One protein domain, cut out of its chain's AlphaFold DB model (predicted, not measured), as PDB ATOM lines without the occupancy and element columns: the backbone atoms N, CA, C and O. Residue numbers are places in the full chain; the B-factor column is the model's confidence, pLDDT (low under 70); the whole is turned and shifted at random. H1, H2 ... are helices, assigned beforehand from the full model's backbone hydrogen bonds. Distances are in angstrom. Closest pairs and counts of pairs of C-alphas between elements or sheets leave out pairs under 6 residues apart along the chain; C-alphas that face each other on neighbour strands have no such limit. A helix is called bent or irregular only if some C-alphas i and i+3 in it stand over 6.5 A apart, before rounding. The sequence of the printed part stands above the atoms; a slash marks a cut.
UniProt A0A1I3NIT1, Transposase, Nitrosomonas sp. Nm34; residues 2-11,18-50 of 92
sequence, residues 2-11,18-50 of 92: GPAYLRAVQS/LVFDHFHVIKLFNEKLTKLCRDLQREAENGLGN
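AT A GLANCE: This is residues 2 to 11 and 18 to 50 of the 92 residues of the protein "Transposase" of Nitrosomonas sp. Nm34 (UniProt A0A1I3NIT1). One long helix, H2, makes most of the length of a thin rod, and a short helix, H1, sits as a separate small piece beyond the end where H2 begins, offset to one side. Residues 18 to 21 lead from the cut into H2, and most of H2 stands free. The printed part has 43 residues with two named helices, H1 then H2, and no named strand; the class is all helix. It is extended, with a radius of gyration of the C-alphas of 16.6 A and spans of 49 by 20 by 9 A.

IN THESE COORDINATES: Find C-alpha 22 at (69.601, 0.981, 157.037); from there H2, residues 22 to 48, runs 37.0 A to C-alpha 48 at (77.690, -6.345, 121.718). H2 is irregular, but only just: C-alphas 45 and 48 are 7.0 A apart, and its line is a rough one. Then look at C-alpha 3 at (78.640, -14.252, 158.570), where H1, residues 3 to 11, begins; its first and last C-alphas are 12.2 A apart.

HOW THE PARTS SIT: Start from H2: its residues 22 to 40 and 42 to 48 stand free, as do residues 19 to 21 before it. H1 and H2 are apart, with no C-alpha of the one within 8 A of the other. In H1 every O i to N i+4 pair is within hydrogen-bond range; in H2, 21 of 23 are.

THE WHOLE: The C-alphas of Ser 11 and Gly 49 are the two farthest apart, at 49.9 A. Residues 12 to 17 are not printed, and C-alphas 11 and 18 stand 12.4 A apart across this cut; the link from H1 to H2 crosses it. In the B-factor column of this predicted model, the mean pLDDT of the printed part is 82.0, and you will find values under 70 at residue 41 and residues 43 to 50.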
ATOM      1  N   GLY A   2      79.210  -9.476 159.760       84.44
ATOM      2  CA  GLY A   2      79.902 -10.631 159.180       84.44
ATOM      3  C   GLY A   2      79.136 -11.954 159.366       84.44
ATOM      4  O   GLY A   2      78.408 -12.092 160.352       84.44
ATOM      5  N   PRO A   3      79.335 -12.960 158.489       89.56
ATOM      6  CA  PRO A   3      78.640 -14.252 158.570       89.56
ATOM      7  C   PRO A   3      78.893 -15.029 159.870       89.56
ATOM      8  O   PRO A   3      78.019 -15.749 160.339       89.56
ATOM      9  N   ALA A   4      80.081 -14.891 160.469       93.38
ATOM     10  CA  ALA A   4      80.421 -15.560 161.726       93.38
ATOM     11  C   ALA A   4      79.610 -15.018 162.915       93.38
ATOM     12  O   ALA A   4      79.113 -15.795 163.721       93.38
ATOM     13  N   TYR A   5      79.420 -13.696 162.978       90.69
ATOM     14  CA  TYR A   5      78.617 -13.049 164.017       90.69
ATOM     15  C   TYR A   5      77.141 -13.438 163.903       90.69
ATOM     16  O   TYR A   5      76.534 -13.839 164.889       90.69
ATOM     17  N   LEU A   6      76.591 -13.408 162.681       91.88
ATOM     18  CA  LEU A   6      75.219 -13.850 162.415       91.88
ATOM     19  C   LEU A   6      74.992 -15.296 162.866       91.88
ATOM     20  O   LEU A   6      74.025 -15.563 163.573       91.88
ATOM     21  N   ARG A   7      75.917 -16.203 162.524       93.88
ATOM     22  CA  ARG A   7      75.843 -17.601 162.963       93.88
ATOM     23  C   ARG A   7      75.918 -17.737 164.480       93.88
ATOM     24  O   ARG A   7      75.111 -18.453 165.052       93.88
ATOM     25  N   ALA A   8      76.837 -17.032 165.137       94.88
ATOM     26  CA  ALA A   8      76.970 -17.093 166.589       94.88
ATOM     27  C   ALA A   8      75.690 -16.639 167.311       94.88
ATOM     28  O   ALA A   8      75.249 -17.324 168.233       94.88
ATOM     29  N   VAL A   9      75.077 -15.537 166.858       93.56
ATOM     30  CA  VAL A   9      73.815 -15.020 167.411       93.56
ATOM     31  C   VAL A   9      72.676 -16.012 167.184       93.56
ATOM     32  O   VAL A   9      71.995 -16.370 168.136       93.56
ATOM     33  N   GLN A  10      72.520 -16.524 165.961       93.44
ATOM     34  CA  GLN A  10      71.475 -17.503 165.641       93.44
ATOM     35  C   GLN A  10      71.610 -18.806 166.444       93.44
ATOM     36  O   GLN A  10      70.600 -19.395 166.812       93.44
ATOM     37  N   SER A  11      72.837 -19.258 166.723       96.25
ATOM     38  CA  SER A  11      73.072 -20.503 167.464       96.25
ATOM     39  C   SER A  11      72.881 -20.376 168.976       96.25
ATOM     40  O   SER A  11      72.463 -21.343 169.601       96.25
ATOM     41  N   LEU A  18      66.803 -10.232 165.007       90.62
ATOM     42  CA  LEU A  18      67.895  -9.753 164.172       90.62
ATOM     43  C   LEU A  18      67.445  -8.527 163.367       90.62
ATOM     44  O   LEU A  18      66.644  -8.642 162.441       90.62
ATOM     45  N   VAL A  19      67.998  -7.361 163.695       91.38
ATOM     46  CA  VAL A  19      67.721  -6.107 162.983       91.38
ATOM     47  C   VAL A  19      68.936  -5.712 162.154       91.38
ATOM     48  O   VAL A  19      70.051  -5.613 162.666       91.38
ATOM     49  N   PHE A  20      68.718  -5.466 160.864       89.62
ATOM     50  CA  PHE A  20      69.714  -4.850 159.995       89.62
ATOM     51  C   PHE A  20      69.474  -3.348 159.957       89.62
ATOM     52  O   PHE A  20      68.378  -2.900 159.621       89.62
ATOM     53  N   ASP A  21      70.496  -2.560 160.278       90.69
ATOM     54  CA  ASP A  21      70.407  -1.118 160.108       90.69
ATOM     55  C   ASP A  21      70.377  -0.733 158.624       90.69
ATOM     56  O   ASP A  21      70.899  -1.421 157.738       90.69
ATOM     57  N   HIS A  22      69.776   0.426 158.372       92.31
ATOM     58  CA  HIS A  22      69.601   0.981 157.037       92.31
ATOM     59  C   HIS A  22      70.932   1.118 156.277       92.31
ATOM     60  O   HIS A  22      70.986   0.846 155.076       92.31
ATOM     61  N   PHE A  23      72.023   1.474 156.961       91.31
ATOM     62  CA  PHE A  23      73.325   1.654 156.325       91.31
ATOM     63  C   PHE A  23      73.843   0.350 155.710       91.31
ATOM     64  O   PHE A  23      74.264   0.350 154.553       91.31
ATOM     65  N   HIS A  24      73.774  -0.772 156.430       87.88
ATOM     66  CA  HIS A  24      74.221  -2.060 155.894       87.88
ATOM     67  C   HIS A  24      73.381  -2.538 154.710       87.88
ATOM     68  O   HIS A  24      73.938  -3.102 153.765       87.88
ATOM     69  N   VAL A  25      72.070  -2.286 154.735       90.50
ATOM     70  CA  VAL A  25      71.171  -2.626 153.623       90.50
ATOM     71  C   VAL A  25      71.546  -1.831 152.371       90.50
ATOM     72  O   VAL A  25      71.784  -2.414 151.313       90.50
ATOM     73  N   ILE A  26      71.687  -0.509 152.498       90.50
ATOM     74  CA  ILE A  26      72.046   0.369 151.376       90.50
ATOM     75  C   ILE A  26      73.460   0.089 150.872       90.50
ATOM     76  O   ILE A  26      73.693   0.068 149.663       90.50
ATOM     77  N   LYS A  27      74.410  -0.182 151.771       90.69
ATOM     78  CA  LYS A  27      75.774  -0.561 151.395       90.69
ATOM     79  C   LYS A  27      75.781  -1.836 150.549       90.69
ATOM     80  O   LYS A  27      76.361  -1.826 149.466       90.69
ATOM     81  N   LEU A  28      75.115  -2.900 151.008       89.06
ATOM     82  CA  LEU A  28      75.047  -4.173 150.282       89.06
ATOM     83  C   LEU A  28      74.393  -3.996 148.906       89.06
ATOM     84  O   LEU A  28      74.887  -4.518 147.906       89.06
ATOM     85  N   PHE A  29      73.306  -3.227 148.849       87.44
ATOM     86  CA  PHE A  29      72.629  -2.895 147.601       87.44
ATOM     87  C   PHE A  29      73.561  -2.167 146.621       87.44
ATOM     88  O   PHE A  29      73.725  -2.604 145.480       87.44
ATOM     89  N   ASN A  30      74.250  -1.118 147.077       85.94
ATOM     90  CA  ASN A  30      75.182  -0.343 146.257       85.94
ATOM     91  C   ASN A  30      76.377  -1.175 145.763       85.94
ATOM     92  O   ASN A  30      76.807  -1.016 144.618       85.94
ATOM     93  N   GLU A  31      76.907  -2.081 146.590       89.88
ATOM     94  CA  GLU A  31      77.971  -3.012 146.193       89.88
ATOM     95  C   GLU A  31      77.505  -3.948 145.068       89.88
ATOM     96  O   GLU A  31      78.209  -4.121 144.067       89.88
ATOM     97  N   LYS A  32      76.297  -4.515 145.193       86.38
ATOM     98  CA  LYS A  32      75.714  -5.403 144.176       86.38
ATOM     99  C   LYS A  32      75.393  -4.667 142.882       86.38
ATOM    100  O   LYS A  32      75.771  -5.156 141.819       86.38
ATOM    101  N   LEU A  33      74.789  -3.481 142.964       82.69
ATOM    102  CA  LEU A  33      74.566  -2.618 141.803       82.69
ATOM    103  C   LEU A  33      75.878  -2.278 141.096       82.69
ATOM    104  O   LEU A  33      75.979  -2.392 139.879       82.69
ATOM    105  N   THR A  34      76.912  -1.909 141.855       82.06
ATOM    106  CA  THR A  34      78.225  -1.590 141.283       82.06
ATOM    107  C   THR A  34      78.816  -2.784 140.537       82.06
ATOM    108  O   THR A  34      79.380  -2.602 139.458       82.06
ATOM    109  N   LYS A  35      78.690  -3.998 141.089       84.25
ATOM    110  CA  LYS A  35      79.140  -5.222 140.421       84.25
ATOM    111  C   LYS A  35      78.358  -5.475 139.131       84.25
ATOM    112  O   LYS A  35      78.983  -5.627 138.090       84.25
ATOM    113  N   LEU A  36      77.025  -5.463 139.195       80.44
ATOM    114  CA  LEU A  36      76.157  -5.692 138.037       80.44
ATOM    115  C   LEU A  36      76.481  -4.724 136.893       80.44
ATOM    116  O   LEU A  36      76.692  -5.146 135.763       80.44
ATOM    117  N   CYS A  37      76.613  -3.434 137.199       73.75
ATOM    118  CA  CYS A  37      76.955  -2.430 136.195       73.75
ATOM    119  C   CYS A  37      78.337  -2.661 135.563       73.75
ATOM    120  O   CYS A  37      78.505  -2.419 134.371       73.75
ATOM    121  N   ARG A  38      79.335  -3.115 136.336       79.19
ATOM    122  CA  ARG A  38      80.663  -3.460 135.794       79.19
ATOM    123  C   ARG A  38      80.597  -4.671 134.871       79.19
ATOM    124  O   ARG A  38      81.273  -4.674 133.849       79.19
ATOM    125  N   ASP A  39      79.813  -5.676 135.242       77.94
ATOM    126  CA  ASP A  39      79.636  -6.891 134.447       77.94
ATOM    127  C   ASP A  39      78.966  -6.544 133.099       77.94
ATOM    128  O   ASP A  39      79.506  -6.890 132.050       77.94
ATOM    129  N   LEU A  40      77.905  -5.727 133.114       71.94
ATOM    130  CA  LEU A  40      77.237  -5.221 131.903       71.94
ATOM    131  C   LEU A  40      78.155  -4.362 131.016       71.94
ATOM    132  O   LEU A  40      78.112  -4.465 129.793       71.94
ATOM    133  N   GLN A  41      79.003  -3.513 131.611       69.25
ATOM    134  CA  GLN A  41      79.962  -2.711 130.845       69.25
ATOM    135  C   GLN A  41      80.988  -3.598 130.128       69.25
ATOM    136  O   GLN A  41      81.262  -3.384 128.950       69.25
ATOM    137  N   ARG A  42      81.529  -4.605 130.822       73.56
ATOM    138  CA  ARG A  42      82.467  -5.567 130.226       73.56
ATOM    139  C   ARG A  42      81.825  -6.327 129.071       73.56
ATOM    140  O   ARG A  42      82.464  -6.530 128.047       73.56
ATOM    141  N   GLU A  43      80.570  -6.733 129.224       69.88
ATOM    142  CA  GLU A  43      79.811  -7.402 128.165       69.88
ATOM    143  C   GLU A  43      79.599  -6.493 126.941       69.88
ATOM    144  O   GLU A  43      79.801  -6.921 125.804       69.88
ATOM    145  N   ALA A  44      79.294  -5.210 127.166       67.31
ATOM    146  CA  ALA A  44      79.172  -4.219 126.098       67.31
ATOM    147  C   ALA A  44      80.494  -3.992 125.341       67.31
ATOM    148  O   ALA A  44      80.491  -3.891 124.114       67.31
ATOM    149  N   GLU A  45      81.617  -3.927 126.061       67.50
ATOM    150  CA  GLU A  45      82.962  -3.736 125.496       67.50
ATOM    151  C   GLU A  45      83.458  -4.970 124.716       67.50
ATOM    152  O   GLU A  45      84.180  -4.815 123.733       67.50
ATOM    153  N   ASN A  46      83.032  -6.182 125.094       66.19
ATOM    154  CA  ASN A  46      83.533  -7.450 124.543       66.19
ATOM    155  C   ASN A  46      82.799  -7.980 123.292       66.19
ATOM    156  O   ASN A  46      83.125  -9.075 122.837       66.19
ATOM    157  N   GLY A  47      81.847  -7.245 122.703       55.06
ATOM    158  CA  GLY A  47      81.336  -7.605 121.367       55.06
ATOM    159  C   GLY A  47      79.873  -7.298 121.045       55.06
ATOM    160  O   GLY A  47      79.484  -7.479 119.896       55.06
ATOM    161  N   LEU A  48      79.066  -6.808 121.995       53.78
ATOM    162  CA  LEU A  48      77.690  -6.345 121.718       53.78
ATOM    163  C   LEU A  48      77.564  -4.820 121.574       53.78
ATOM    164  O   LEU A  48      76.502  -4.324 121.207       53.78
ATOM    165  N   GLY A  49      78.654  -4.082 121.812       50.75
ATOM    166  CA  GLY A  49      78.979  -2.826 121.136       50.75
ATOM    167  C   GLY A  49      77.874  -1.779 121.064       50.75
ATOM    168  O   GLY A  49      77.733  -1.143 120.024       50.75
ATOM    169  N   ASN A  50      77.093  -1.568 122.129       55.44
ATOM    170  CA  ASN A  50      76.170  -0.440 122.167       55.44
ATOM    171  C   ASN A  50      76.776   0.717 122.988       55.44
ATOM    172  O   ASN A  50      76.775   0.652 124.221       55.44
TER     173      ASN A  50